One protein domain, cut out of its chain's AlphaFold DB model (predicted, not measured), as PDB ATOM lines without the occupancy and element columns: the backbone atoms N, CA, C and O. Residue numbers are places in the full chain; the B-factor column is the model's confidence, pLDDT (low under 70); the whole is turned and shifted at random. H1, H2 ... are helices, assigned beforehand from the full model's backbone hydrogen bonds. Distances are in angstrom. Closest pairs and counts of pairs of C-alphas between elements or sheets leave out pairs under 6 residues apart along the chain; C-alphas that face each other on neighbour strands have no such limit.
ATOM      1  N   LYS A 334     205.341  81.162 105.155       60.16
ATOM      2  CA  LYS A 334     203.882  81.049 105.106       60.16
ATOM      3  C   LYS A 334     203.235  81.209 106.488       60.16
ATOM      4  O   LYS A 334     202.335  82.029 106.647       60.16
ATOM      5  N   THR A 335     203.716  80.476 107.493       67.25
ATOM      6  CA  THR A 335     203.216  80.573 108.875       67.25
ATOM      7  C   THR A 335     203.392  81.985 109.435       67.25
ATOM      8  O   THR A 335     202.478  82.532 110.046       67.25
ATOM      9  N   PHE A 336     204.546  82.612 109.193       70.31
ATOM     10  CA  PHE A 336     204.787  83.991 109.612       70.31
ATOM     11  C   PHE A 336     203.782  84.963 108.976       70.31
ATOM     12  O   PHE A 336     203.220  85.805 109.677       70.31
ATOM     13  N   LYS A 337     203.517  84.834 107.673       67.44
ATOM     14  CA  LYS A 337     202.563  85.688 106.956       67.44
ATOM     15  C   LYS A 337     201.128  85.519 107.421       67.44
ATOM     16  O   LYS A 337     200.422  86.516 107.601       67.44
ATOM     17  N   GLU A 338     200.709  84.284 107.663       75.25
ATOM     18  CA  GLU A 338     199.408  83.988 108.257       75.25
ATOM     19  C   GLU A 338     199.289  84.657 109.637       75.25
ATOM     20  O   GLU A 338     198.320  85.377 109.888       75.25
ATOM     21  N   ASN A 339     200.322  84.542 110.479       80.12
ATOM     22  CA  ASN A 339     200.358  85.168 111.802       80.12
ATOM     23  C   ASN A 339     200.337  86.704 111.730       80.12
ATOM     24  O   ASN A 339     199.569  87.351 112.442       80.12
ATOM     25  N   GLN A 340     201.134  87.305 110.843       79.94
ATOM     26  CA  GLN A 340     201.174  88.754 110.630       79.94
ATOM     27  C   GLN A 340     199.822  89.290 110.144       79.94
ATOM     28  O   GLN A 340     199.352  90.319 110.634       79.94
ATOM     29  N   THR A 341     199.173  88.589 109.213       80.19
ATOM     30  CA  THR A 341     197.847  88.956 108.689       80.19
ATOM     31  C   THR A 341     196.790  88.882 109.783       80.19
ATOM     32  O   THR A 341     195.972  89.794 109.938       80.19
ATOM     33  N   ALA A 342     196.830  87.817 110.579       82.44
ATOM     34  CA  ALA A 342     195.911  87.596 111.679       82.44
ATOM     35  C   ALA A 342     196.074  88.679 112.768       82.44
ATOM     36  O   ALA A 342     195.087  89.296 113.177       82.44
ATOM     37  N   ALA A 343     197.314  88.993 113.157       84.06
ATOM     38  CA  ALA A 343     197.629  90.052 114.116       84.06
ATOM     39  C   ALA A 343     197.267  91.457 113.601       84.06
ATOM     40  O   ALA A 343     196.701  92.262 114.340       84.06
ATOM     41  N   THR A 344     197.510  91.733 112.317       83.88
ATOM     42  CA  THR A 344     197.103  92.990 111.665       83.88
ATOM     43  C   THR A 344     195.587  93.141 111.679       83.88
ATOM     44  O   THR A 344     195.069  94.163 112.122       83.88
ATOM     45  N   THR A 345     194.861  92.093 111.289       84.56
ATOM     46  CA  THR A 345     193.392  92.085 111.302       84.56
ATOM     47  C   THR A 345     192.845  92.294 112.713       84.56
ATOM     48  O   THR A 345     191.856  93.008 112.898       84.56
ATOM     49  N   TRP A 346     193.480  91.692 113.721       91.56
ATOM     50  CA  TRP A 346     193.135  91.929 115.118       91.56
ATOM     51  C   TRP A 346     193.335  93.401 115.502       91.56
ATOM     52  O   TRP A 346     192.399  94.016 116.016       91.56
ATOM     53  N   LEU A 347     194.496  93.990 115.189       89.31
ATOM     54  CA  LEU A 347     194.797  95.386 115.509       89.31
ATOM     55  C   LEU A 347     193.821  96.353 114.836       89.31
ATOM     56  O   LEU A 347     193.275  97.227 115.501       89.31
ATOM     57  N   GLU A 348     193.533  96.176 113.548       85.56
ATOM     58  CA  GLU A 348     192.597  97.044 112.819       85.56
ATOM     59  C   GLU A 348     191.182  97.036 113.427       85.56
ATOM     60  O   GLU A 348     190.440  98.020 113.315       85.56
ATOM     61  N   ASN A 349     190.809  95.940 114.098       86.38
ATOM     62  CA  ASN A 349     189.527  95.773 114.779       86.38
ATOM     63  C   ASN A 349     189.565  96.081 116.283       86.38
ATOM     64  O   ASN A 349     188.501  96.100 116.910       86.38
ATOM     65  N   LEU A 350     190.742  96.345 116.855       87.75
ATOM     66  CA  LEU A 350     190.907  96.729 118.251       87.75
ATOM     67  C   LEU A 350     190.115  98.013 118.534       87.75
ATOM     68  O   LEU A 350     190.140  98.954 117.739       87.75
ATOM     69  N   ILE A 351     189.400  98.054 119.660       87.12
ATOM     70  CA  ILE A 351     188.623  99.227 120.071       87.12
ATOM     71  C   ILE A 351     189.432 100.047 121.072       87.12
ATOM     72  O   ILE A 351     189.668  99.601 122.194       87.12
ATOM     73  N   VAL A 352     189.801 101.264 120.679       86.69
ATOM     74  CA  VAL A 352     190.532 102.232 121.505       86.69
ATOM     75  C   VAL A 352     189.732 103.531 121.532       86.69
ATOM     76  O   VAL A 352     189.304 104.031 120.492       86.69
ATOM     77  N   GLY A 353     189.433 104.051 122.726       81.44
ATOM     78  CA  GLY A 353     188.627 105.272 122.873       81.44
ATOM     79  C   GLY A 353     187.221 105.186 122.255       81.44
ATOM     80  O   GLY A 353     186.666 106.199 121.839       81.44
ATOM     81  N   GLY A 354     186.653 103.978 122.150       82.69
ATOM     82  CA  GLY A 354     185.329 103.732 121.565       82.69
ATOM     83  C   GLY A 354     185.298 103.578 120.039       82.69
ATOM     84  O   GLY A 354     184.225 103.338 119.493       82.69
ATOM     85  N   ASN A 355     186.444 103.656 119.356       82.31
ATOM     86  CA  ASN A 355     186.540 103.500 117.904       82.31
ATOM     87  C   ASN A 355     187.465 102.342 117.523       82.31
ATOM     88  O   ASN A 355     188.408 102.030 118.247       82.31
ATOM     89  N   LYS A 356     187.211 101.728 116.361       84.19
ATOM     90  CA  LYS A 356     188.177 100.813 115.742       84.19
ATOM     91  C   LYS A 356     189.442 101.582 115.373       84.19
ATOM     92  O   LYS A 356     189.336 102.678 114.825       84.19
ATOM     93  N   VAL A 357     190.605 100.986 115.621       83.88
ATOM     94  CA  VAL A 357     191.909 101.559 115.251       83.88
ATOM     95  C   VAL A 357     191.999 101.823 113.742       83.88
ATOM     96  O   VAL A 357     192.506 102.867 113.331       83.88
ATOM     97  N   GLY A 358     191.454 100.918 112.919       77.62
ATOM     98  CA  GLY A 358     191.532 101.016 111.462       77.62
ATOM     99  C   GLY A 358     192.942 100.757 110.929       77.62
ATOM    100  O   GLY A 358     193.808 100.255 111.642       77.62
ATOM    101  N   LYS A 359     193.172 101.082 109.653       78.81
ATOM    102  CA  LYS A 359     194.441 100.791 108.973       78.81
ATOM    103  C   LYS A 359     195.588 101.616 109.561       78.81
ATOM    104  O   LYS A 359     195.608 102.841 109.432       78.81
ATOM    105  N   LYS A 360     196.554 100.934 110.181       77.62
ATOM    106  CA  LYS A 360     197.761 101.518 110.789       77.62
ATOM    107  C   LYS A 360     199.019 100.803 110.301       77.62
ATOM    108  O   LYS A 360     199.776 100.246 111.087       77.62
ATOM    109  N   GLU A 361     199.245 100.841 108.989       68.25
ATOM    110  CA  GLU A 361     200.305 100.089 108.296       68.25
ATOM    111  C   GLU A 361     201.679 100.229 108.968       68.25
ATOM    112  O   GLU A 361     202.290  99.227 109.327       68.25
ATOM    113  N   ALA A 362     202.138 101.458 109.232       67.19
ATOM    114  CA  ALA A 362     203.442 101.699 109.857       67.19
ATOM    115  C   ALA A 362     203.587 101.043 111.244       67.19
ATOM    116  O   ALA A 362     204.659 100.526 111.561       67.19
ATOM    117  N   LEU A 363     202.508 101.036 112.033       78.31
ATOM    118  CA  LEU A 363     202.467 100.443 113.367       78.31
ATOM    119  C   LEU A 363     202.402  98.910 113.302       78.31
ATOM    120  O   LEU A 363     203.095  98.227 114.055       78.31
ATOM    121  N   CYS A 364     201.616  98.359 112.372       79.12
ATOM    122  CA  CYS A 364     201.571  96.920 112.113       79.12
ATOM    123  C   CYS A 364     202.959  96.395 111.722       79.12
ATOM    124  O   CYS A 364     203.403  95.383 112.255       79.12
ATOM    125  N   TYR A 365     203.686  97.105 110.852       69.25
ATOM    126  CA  TYR A 365     205.032  96.695 110.436       69.25
ATOM    127  C   TYR A 365     206.044  96.683 111.576       69.25
ATOM    128  O   TYR A 365     206.882  95.782 111.671       69.25
ATOM    129  N   SER A 366     205.994  97.690 112.442       75.88
ATOM    130  CA  SER A 366     206.963  97.815 113.523       75.88
ATOM    131  C   SER A 366     206.704  96.820 114.659       75.88
ATOM    132  O   SER A 366     207.660  96.356 115.278       75.88
ATOM    133  N   LEU A 367     205.438  96.457 114.903       80.31
ATOM    134  CA  LEU A 367     205.044  95.537 115.974       80.31
ATOM    135  C   LEU A 367     204.955  94.071 115.536       80.31
ATOM    136  O   LEU A 367     205.238  93.186 116.336       80.31
ATOM    137  N   PHE A 368     204.561  93.787 114.293       84.06
ATOM    138  CA  PHE A 368     204.269  92.429 113.808       84.06
ATOM    139  C   PHE A 368     205.319  91.931 112.807       84.06
ATOM    140  O   PHE A 368     204.993  91.339 111.776       84.06
ATOM    141  N   ASN A 369     206.593  92.185 113.108       71.31
ATOM    142  CA  ASN A 369     207.731  91.565 112.425       71.31
ATOM    143  C   ASN A 369     208.293  90.392 113.248       71.31
ATOM    144  O   ASN A 369     207.873  90.143 114.375       71.31
ATOM    145  N   THR A 370     209.240  89.658 112.667       65.50
ATOM    146  CA  THR A 370     209.858  88.467 113.278       65.50
ATOM    147  C   THR A 370     210.723  88.780 114.500       65.50
ATOM    148  O   THR A 370     210.938  87.910 115.337       65.50
ATOM    149  N   GLU A 371     211.222  90.011 114.623       71.38
ATOM    150  CA  GLU A 371     212.143  90.397 115.690       71.38
ATOM    151  C   GLU A 371     211.442  91.050 116.879       71.38
ATOM    152  O   GLU A 371     212.025  91.108 117.966       71.38
ATOM    153  N   PHE A 372     210.245  91.606 116.694       79.38
ATOM    154  CA  PHE A 372     209.504  92.289 117.746       79.38
ATOM    155  C   PHE A 372     208.729  91.266 118.582       79.38
ATOM    156  O   PHE A 372     207.656  90.803 118.202       79.38
ATOM    157  N   THR A 373     209.312  90.873 119.714       87.62
ATOM    158  CA  THR A 373     208.786  89.812 120.581       87.62
ATOM    159  C   THR A 373     207.898  90.341 121.705       87.62
ATOM    160  O   THR A 373     207.882  91.539 122.007       87.62
ATOM    161  N   VAL A 374     207.205  89.430 122.392       87.56
ATOM    162  CA  VAL A 374     206.461  89.739 123.626       87.56
ATOM    163  C   VAL A 374     207.380  90.355 124.694       87.56
ATOM    164  O   VAL A 374     206.975  91.304 125.366       87.56
ATOM    165  N   ALA A 375     208.635  89.895 124.811       86.62
ATOM    166  CA  ALA A 375     209.627  90.509 125.701       86.62
ATOM    167  C   ALA A 375     209.868  91.983 125.365       86.62
ATOM    168  O   ALA A 375     209.820  92.828 126.257       86.62
ATOM    169  N   LYS A 376     210.089  92.301 124.081       87.94
ATOM    170  CA  LYS A 376     210.349  93.677 123.635       87.94
ATOM    171  C   LYS A 376     209.159  94.592 123.901       87.94
ATOM    172  O   LYS A 376     209.358  95.733 124.301       87.94
ATOM    173  N   LEU A 377     207.931  94.088 123.750       88.06
ATOM    174  CA  LEU A 377     206.729  94.834 124.128       88.06
ATOM    175  C   LEU A 377     206.692  95.115 125.640       88.06
ATOM    176  O   LEU A 377     206.466  96.253 126.041       88.06
ATOM    177  N   LYS A 378     206.960  94.100 126.476       85.88
ATOM    178  CA  LYS A 378     207.046  94.239 127.943       85.88
ATOM    179  C   LYS A 378     208.153  95.206 128.380       85.88
ATOM    180  O   LYS A 378     208.023  95.874 129.401       85.88
ATOM    181  N   GLU A 379     209.256  95.268 127.639       84.62
ATOM    182  CA  GLU A 379     210.375  96.170 127.918       84.62
ATOM    183  C   GLU A 379     210.060  97.641 127.652       84.62
ATOM    184  O   GLU A 379     210.709  98.483 128.268       84.62
ATOM    185  N   LEU A 380     209.055  97.968 126.829       81.56
ATOM    186  CA  LEU A 380     208.681  99.364 126.584       81.56
ATOM    187  C   LEU A 380     208.350 100.088 127.898       81.56
ATOM    188  O   LEU A 380     208.965 101.108 128.175       81.56
ATOM    189  N   ALA A 381     207.522  99.507 128.772       73.56
ATOM    190  CA  ALA A 381     207.183 100.089 130.081       73.56
ATOM    191  C   ALA A 381     208.362 100.140 131.076       73.56
ATOM    192  O   ALA A 381     208.317 100.829 132.087       73.56
ATOM    193  N   LYS A 382     209.467  99.421 130.820       68.44
ATOM    194  CA  LYS A 382     210.657  99.469 131.693       68.44
ATOM    195  C   LYS A 382     211.539 100.691 131.439       68.44
ATOM    196  O   LYS A 382     212.440 100.937 132.243       68.44
ATOM    197  N   ASN A 383     211.300 101.422 130.350       61.81
ATOM    198  CA  ASN A 383     212.004 102.664 130.038       61.81
ATOM    199  C   ASN A 383     211.448 103.869 130.819       61.81
ATOM    200  O   ASN A 383     212.095 104.916 130.840       61.81
ATOM    201  N   GLY A 384     210.302 103.691 131.483       56.00
ATOM    202  CA  GLY A 384     209.600 104.698 132.267       56.00
ATOM    203  C   GLY A 384     209.886 104.723 133.757       56.00
ATOM    204  O   GLY A 384     210.619 103.899 134.313       56.00
ATOM    205  N   ASN A 385     209.265 105.696 134.427       54.97
ATOM    206  CA  ASN A 385     209.314 105.826 135.885       54.97
ATOM    207  C   ASN A 385     208.387 104.825 136.597       54.97
ATOM    208  O   ASN A 385     208.691 104.423 137.723       54.97
ATOM    209  N   ASP A 386     207.290 104.414 135.952       62.75
ATOM    210  CA  ASP A 386     206.392 103.358 136.416       62.75
ATOM    211  C   ASP A 386     206.627 102.087 135.594       62.75
ATOM    212  O   ASP A 386     206.500 102.085 134.380       62.75
ATOM    213  N   LYS A 387     206.994 100.988 136.259       65.31
ATOM    214  CA  LYS A 387     207.287  99.709 135.588       65.31
ATOM    215  C   LYS A 387     206.043  98.844 135.389       65.31
ATOM    216  O   LYS A 387     206.157  97.748 134.839       65.31
ATOM    217  N   GLU A 388     204.895  99.287 135.895       65.25
ATOM    218  CA  GLU A 388     203.627  98.558 135.840       65.25
ATOM    219  C   GLU A 388     202.662  99.134 134.795       65.25
ATOM    220  O   GLU A 388     201.706  98.454 134.416       65.25
ATOM    221  N   SER A 389     202.921 100.337 134.278       72.81
ATOM    222  CA  SER A 389     202.111 100.979 133.245       72.81
ATOM    223  C   SER A 389     202.981 101.614 132.160       72.81
ATOM    224  O   SER A 389     204.146 101.911 132.385       72.81
ATOM    225  N   LEU A 390     202.432 101.725 130.950       82.00
ATOM    226  CA  LEU A 390     203.120 102.313 129.805       82.00
ATOM    227  C   LEU A 390     202.762 103.801 129.704       82.00
ATOM    228  O   LEU A 390     201.587 104.121 129.494       82.00
ATOM    229  N   ASP A 391     203.763 104.674 129.780       81.31
ATOM    230  CA  ASP A 391     203.644 106.121 129.599       81.31
ATOM    231  C   ASP A 391     204.187 106.580 128.232       81.31
ATOM    232  O   ASP A 391     204.946 105.884 127.553       81.31
ATOM    233  N   VAL A 392     203.777 107.774 127.783       79.88
ATOM    234  CA  VAL A 392     204.177 108.327 126.469       79.88
ATOM    235  C   VAL A 392     205.700 108.469 126.366       79.88
ATOM    236  O   VAL A 392     206.271 108.275 125.294       79.88
ATOM    237  N   GLU A 393     206.354 108.804 127.479       77.00
ATOM    238  CA  GLU A 393     207.804 109.023 127.563       77.00
ATOM    239  C   GLU A 393     208.612 107.728 127.392       77.00
ATOM    240  O   GLU A 393     209.785 107.776 127.017       77.00
ATOM    241  N   ASP A 394     207.967 106.579 127.587       73.50
ATOM    242  CA  ASP A 394     208.589 105.254 127.534       73.50
ATOM    243  C   ASP A 394     208.733 104.746 126.096       73.50
ATOM    244  O   ASP A 394     209.499 103.821 125.796       73.50
ATOM    245  N   LEU A 395     207.962 105.354 125.191       77.69
ATOM    246  CA  LEU A 395     207.869 104.970 123.801       77.69
ATOM    247  C   LEU A 395     208.911 105.693 122.938       77.69
ATOM    248  O   LEU A 395     209.059 106.916 123.023       77.69
ATOM    249  N   PRO A 396     209.577 104.972 122.015       77.94
ATOM    250  CA  PRO A 396     210.298 105.591 120.908       77.94
ATOM    251  C   PRO A 396     209.417 106.601 120.158       77.94
ATOM    252  O   PRO A 396     208.205 106.404 120.052       77.94
ATOM    253  N   SER A 397     210.025 107.648 119.587       72.19
ATOM    254  CA  SER A 397     209.334 108.748 118.885       72.19
ATOM    255  C   SER A 397     208.265 108.281 117.898       72.19
ATOM    256  O   SER A 397     207.201 108.885 117.787       72.19
ATOM    257  N   ASP A 398     208.544 107.175 117.216       68.12
ATOM    258  CA  ASP A 398     207.708 106.618 116.157       68.12
ATOM    259  C   ASP A 398     206.405 106.001 116.697       68.12
ATOM    260  O   ASP A 398     205.439 105.862 115.955       68.12
ATOM    261  N   TYR A 399     206.358 105.675 117.992       80.31
ATOM    262  CA  TYR A 399     205.194 105.108 118.674       80.31
ATOM    263  C   TYR A 399     204.405 106.137 119.489       80.31
ATOM    264  O   TYR A 399     203.238 105.907 119.796       80.31
ATOM    265  N   GLN A 400     205.007 107.284 119.818       80.62
ATOM    266  CA  GLN A 400     204.366 108.316 120.645       80.62
ATOM    267  C   GLN A 400     203.098 108.886 119.992       80.62
ATOM    268  O   GLN A 400     202.124 109.179 120.683       80.62
ATOM    269  N   ALA A 401     203.075 108.995 118.659       80.44
ATOM    270  CA  ALA A 401     201.906 109.464 117.910       80.44
ATOM    271  C   ALA A 401     200.701 108.505 117.990       80.44
ATOM    272  O   ALA A 401     199.561 108.938 117.833       80.44
ATOM    273  N   ASP A 402     200.951 107.223 118.265       85.81
ATOM    274  CA  ASP A 402     199.949 106.163 118.386       85.81
ATOM    275  C   ASP A 402     199.883 105.607 119.824       85.81
ATOM    276  O   ASP A 402     199.450 104.474 120.035       85.81
ATOM    277  N   PHE A 403     200.285 106.404 120.826       87.81
ATOM    278  CA  PHE A 403     200.421 105.978 122.224       87.81
ATOM    279  C   PHE A 403     199.203 105.211 122.755       87.81
ATOM    280  O   PHE A 403     199.356 104.101 123.250       87.81
ATOM    281  N   GLU A 404     197.991 105.753 122.605       88.00
ATOM    282  CA  GLU A 404     196.761 105.115 123.107       88.00
ATOM    283  C   GLU A 404     196.528 103.723 122.496       88.00
ATOM    284  O   GLU A 404     195.980 102.829 123.142       88.00
ATOM    285  N   ILE A 405     196.969 103.518 121.252       89.81
ATOM    286  CA  ILE A 405     196.876 102.232 120.559       89.81
ATOM    287  C   ILE A 405     197.942 101.282 121.100       89.81
ATOM    288  O   ILE A 405     197.623 100.153 121.469       89.81
ATOM    289  N   VAL A 406     199.194 101.735 121.193       88.75
ATOM    290  CA  VAL A 406     200.311 100.927 121.706       88.75
ATOM    291  C   VAL A 406     200.071 100.516 123.156       88.75
ATOM    292  O   VAL A 406     200.283  99.358 123.506       88.75
ATOM    293  N   LYS A 407     199.539 101.424 123.975       88.81
ATOM    294  CA  LYS A 407     199.119 101.146 125.346       88.81
ATOM    295  C   LYS A 407     198.016 100.091 125.396       88.81
ATOM    296  O   LYS A 407     198.118  99.151 126.174       88.81
ATOM    297  N   ALA A 408     196.998 100.183 124.539       89.19
ATOM    298  CA  ALA A 408     195.949  99.165 124.475       89.19
ATOM    299  C   ALA A 408     196.487  97.782 124.056       89.19
ATOM    300  O   ALA A 408     196.038  96.766 124.591       89.19
ATOM    301  N   ILE A 409     197.457  97.731 123.133       90.00
ATOM    302  CA  ILE A 409     198.148  96.488 122.755       90.00
ATOM    303  C   ILE A 409     198.930  95.941 123.950       90.00
ATOM    304  O   ILE A 409     198.774  94.769 124.285       90.00
ATOM    305  N   TYR A 410     199.730  96.784 124.608       90.31
ATOM    306  CA  TYR A 410     200.499  96.425 125.797       90.31
ATOM    307  C   TYR A 410     199.594  95.843 126.889       90.31
ATOM    308  O   TYR A 410     199.809  94.709 127.314       90.31
ATOM    309  N   ASP A 411     198.533  96.558 127.269       87.69
ATOM    310  CA  ASP A 411     197.613  96.152 128.334       87.69
ATOM    311  C   ASP A 411     196.965  94.787 128.031       87.69
ATOM    312  O   ASP A 411     196.883  93.923 128.906       87.69
ATOM    313  N   GLN A 412     196.539  94.544 126.783       89.12
ATOM    314  CA  GLN A 412     195.925  93.264 126.408       89.12
ATOM    315  C   GLN A 412     196.934  92.119 126.288       89.12
ATOM    316  O   GLN A 412     196.624  90.995 126.679       89.12
ATOM    317  N   VAL A 413     198.130  92.379 125.759       88.62
ATOM    318  CA  VAL A 413     199.169  91.356 125.589       88.62
ATOM    319  C   VAL A 413     199.747  90.953 126.938       88.62
ATOM    320  O   VAL A 413     199.831  89.763 127.226       88.62
ATOM    321  N   VAL A 414     200.071  91.914 127.804       86.25
ATOM    322  CA  VAL A 414     200.615  91.645 129.143       86.25
ATOM    323  C   VAL A 414     199.597  90.939 130.035       86.25
ATOM    324  O   VAL A 414     199.979  90.038 130.776       86.25
ATOM    325  N   ALA A 415     198.303  91.264 129.928       85.25
ATOM    326  CA  ALA A 415     197.257  90.566 130.678       85.25
ATOM    327  C   ALA A 415     197.122  89.077 130.309       85.25
ATOM    328  O   ALA A 415     196.614  88.293 131.113       85.25
ATOM    329  N   LYS A 416     197.536  88.686 129.098       86.75
ATOM    330  CA  LYS A 416     197.420  87.308 128.602       86.75
ATOM    331  C   LYS A 416     198.736  86.541 128.582       86.75
ATOM    332  O   LYS A 416     198.712  85.319 128.681       86.75
ATOM    333  N   ALA A 417     199.860  87.235 128.450       85.69
ATOM    334  CA  ALA A 417     201.171  86.613 128.450       85.69
ATOM    335  C   ALA A 417     201.488  86.061 129.854       85.69
ATOM    336  O   ALA A 417     201.363  86.792 130.841       85.69
ATOM    337  N   PRO A 418     201.949  84.806 129.971       81.12
ATOM    338  CA  PRO A 418     202.388  84.234 131.234       81.12
ATOM    339  C   PRO A 418     203.429  85.113 131.939       81.12
ATOM    340  O   PRO A 418     204.352  85.656 131.320       81.12
ATOM    341  N   SER A 419     203.308  85.230 133.263       79.44
ATOM    342  CA  SER A 419     204.266  85.969 134.092       79.44
ATOM    343  C   SER A 419     205.608  85.245 134.253       79.44
ATOM    344  O   SER A 419     206.568  85.844 134.726       79.44
ATOM    345  N   ASP A 420     205.675  83.960 133.894       80.12
ATOM    346  CA  ASP A 420     206.884  83.129 133.961       80.12
ATOM    347  C   ASP A 420     207.837  83.325 132.767       80.12
ATOM    348  O   ASP A 420     208.925  82.752 132.752       80.12
ATOM    349  N   GLY A 421     207.442  84.144 131.786       81.44
ATOM    350  CA  GLY A 421     208.242  84.465 130.605       81.44
ATOM    351  C   GLY A 421     208.316  83.347 129.563       81.44
ATOM    352  O   GLY A 421     209.067  83.467 128.599       81.44
ATOM    353  N   SER A 422     207.525  82.278 129.703       82.88
ATOM    354  CA  SER A 422     207.530  81.125 128.783       82.88
ATOM    355  C   SER A 422     207.228  81.472 127.318       82.88
ATOM    356  O   SER A 422     207.582  80.706 126.427       82.88
ATOM    357  N   GLN A 423     206.613  82.627 127.059       84.19
ATOM    358  CA  GLN A 423     206.264  83.116 125.720       84.19
ATOM    359  C   GLN A 423     206.990  84.415 125.339       84.19
ATOM    360  O   GLN A 423     206.702  85.008 124.305       84.19
ATOM    361  N   ASP A 424     207.955  84.863 126.144       84.38
ATOM    362  CA  ASP A 424     208.644  86.144 125.941       84.38
ATOM    363  C   ASP A 424     209.503  86.164 124.666       84.38
ATOM    364  O   ASP A 424     209.713  87.221 124.065       84.38
ATOM    365  N   THR A 425     209.966  84.995 124.221       81.19
ATOM    366  CA  THR A 425     210.743  84.832 122.986       81.19
ATOM    367  C   THR A 425     209.880  84.785 121.731       81.19
ATOM    368  O   THR A 425     210.430  84.890 120.638       81.19
ATOM    369  N   LEU A 426     208.556  84.630 121.857       81.62
ATOM    370  CA  LEU A 426     207.680  84.546 120.695       81.62
ATOM    371  C   LEU A 426     207.583  85.907 119.996       81.62
ATOM    372  O   LEU A 426     207.404  86.932 120.674       81.62
ATOM    373  N   PRO A 427     207.643  85.937 118.652       87.06
ATOM    374  CA  PRO A 427     207.239  87.102 117.881       87.06
ATOM    375  C   PRO A 427     205.822  87.525 118.273       87.06
ATOM    376  O   PRO A 427     204.926  86.695 118.440       87.06
ATOM    377  N   LEU A 428     205.591  88.831 118.397       87.19
ATOM    378  CA  LEU A 428     204.308  89.355 118.861       87.19
ATOM    379  C   LEU A 428     203.148  88.945 117.936       87.19
ATOM    380  O   LEU A 428     202.052  88.651 118.410       87.19
ATOM    381  N   ALA A 429     203.407  88.870 116.627       85.12
ATOM    382  CA  ALA A 429     202.441  88.397 115.639       85.12
ATOM    383  C   ALA A 429     201.999  86.948 115.896       85.12
ATOM    384  O   ALA A 429     200.815  86.640 115.807       85.12
ATOM    385  N   GLU A 430     202.940  86.070 116.248       86.62
ATOM    386  CA  GLU A 430     202.668  84.662 116.550       86.62
ATOM    387  C   GLU A 430     201.878  84.519 117.852       86.62
ATOM    388  O   GLU A 430     200.871  83.816 117.890       86.62
ATOM    389  N   PHE A 431     202.262  85.267 118.890       89.50
ATOM    390  CA  PHE A 431     201.534  85.278 120.157       89.50
ATOM    391  C   PHE A 431     200.070  85.727 119.987       89.50
ATOM    392  O   PHE A 431     199.170  85.138 120.586       89.50
ATOM    393  N   ILE A 432     199.812  86.745 119.159       90.12
ATOM    394  CA  ILE A 432     198.447  87.216 118.878       90.12
ATOM    395  C   ILE A 432     197.674  86.206 118.023       90.12
ATOM    396  O   ILE A 432     196.484  85.988 118.257       90.12
ATOM    397  N   ALA A 433     198.330  85.607 117.029       85.94
ATOM    398  CA  ALA A 433     197.699  84.672 116.107       85.94
ATOM    399  C   ALA A 433     197.331  83.329 116.757       85.94
ATOM    400  O   ALA A 433     196.388  82.681 116.299       85.94
ATOM    401  N   ASP A 434     198.027  82.931 117.825       83.81
ATOM    402  CA  ASP A 434     197.747  81.695 118.554       83.81
ATOM    403  C   ASP A 434     196.332  81.718 119.178       83.81
ATOM    404  O   ASP A 434     196.049  82.506 120.097       83.81
ATOM    405  N   PRO A 435     195.421  80.822 118.737       81.19
ATOM    406  CA  PRO A 435     194.073  80.727 119.285       81.19
ATOM    407  C   PRO A 435     194.042  80.476 120.797       81.19
ATOM    408  O   PRO A 435     193.078  80.884 121.452       81.19
ATOM    409  N   ALA A 436     195.074  79.844 121.372       83.44
ATOM    410  CA  ALA A 436     195.168  79.588 122.809       83.44
ATOM    411  C   ALA A 436     195.235  80.885 123.629       83.44
ATOM    412  O   ALA A 436     194.706  80.943 124.741       83.44
ATOM    413  N   ASN A 437     195.795  81.950 123.051       85.31
ATOM    414  CA  ASN A 437     195.867  83.258 123.692       85.31
ATOM    415  C   ASN A 437     194.572  84.066 123.483       85.31
ATOM    416  O   ASN A 437     194.356  85.090 124.127       85.31
ATOM    417  N   GLY A 438     193.641  83.609 122.638       81.88
ATOM    418  CA  GLY A 438     192.265  84.112 122.571       81.88
ATOM    419  C   GLY A 438     192.122  85.574 122.130       81.88
ATOM    420  O   GLY A 438     191.202  86.253 122.597       81.88
TER     421      GLY A 438
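This is residues 334 to 438 of the 452 residues of an uncharacterized protein of Candidatus Peregrinibacteria bacterium GW2011_GWF2_43_17 (UniProt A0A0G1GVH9). H3 and H5 make a loose V that opens toward H4 and the loop of residues 384 to 396, while H6 sits at its closed end and crosses the first half of H1. H2 lies between H1 and H4, near each of them, and the whole is a cluster of short helices, mostly crossed where they touch, with long links from H1 to H2, H3 to H4 and H5 to H6. The printed part has 105 residues with six named helices, H1 to H6 in order along it, and no named strand; its class is all helix. It is compact, with a radius of gyration of the C-alphas of 12.9 A, and its outline is rounded, spanning 39 by 33 by 23 A.

H1, residues 334 to 349, touches H6, residues 428 to 433, with residues 336 to 343 alone, about perpendicular at 84 degrees; the closest C-alphas, of Asn 339 and Ala 433, are 5.1 A apart. H2, residues 361 to 367, is close to H1 but not clearly touching, the closest C-alphas being those of Thr 344 and Cys 364 at 6.0 A. H3, residues 374 to 383, only just touches H6, with 3 pairs of C-alphas within 8 A; the closest, of Val 374 and Leu 428, are 5.2 A apart. H4, residues 397 to 400, is close to H2 but not clearly touching, with the closest C-alphas, of Leu 363 and Tyr 399, 7.6 A apart. H5, residues 403 to 416, touches H3 with residues 410 to 414 alone, at a steep tilt of 57 degrees, opposite ways; the closest C-alphas, of Leu 377 and Tyr 410, are 6.6 A apart. H1 and H3 are apart. Every O i to N i+4 pair is within hydrogen-bond range in H1, H2, H5 and H6, but 3 of 6 in H3, and H4 is too short for such a pair.

H1 begins at C-alpha 334, (203.882, 81.049, 105.106), and is 22.7 A long from first to last C-alpha. H2 measures 10.1 A, H3 15.5 A and H4 5.3 A. H5 begins at C-alpha 403, (200.421, 105.978, 122.224), and measures 20.0 A. H6, 8.6 A long, ends at C-alpha 433, (197.699, 84.672, 116.107).

The two C-alphas farthest apart, of Lys 334 and Asn 385, are 39.9 A apart. The printed part has no cut. The links H1 to H2, H3 to H4 and H5 to H6 are long. The mean pLDDT of the printed part is 80.4, and 15 residues are under 70, among them residues 382 to 388.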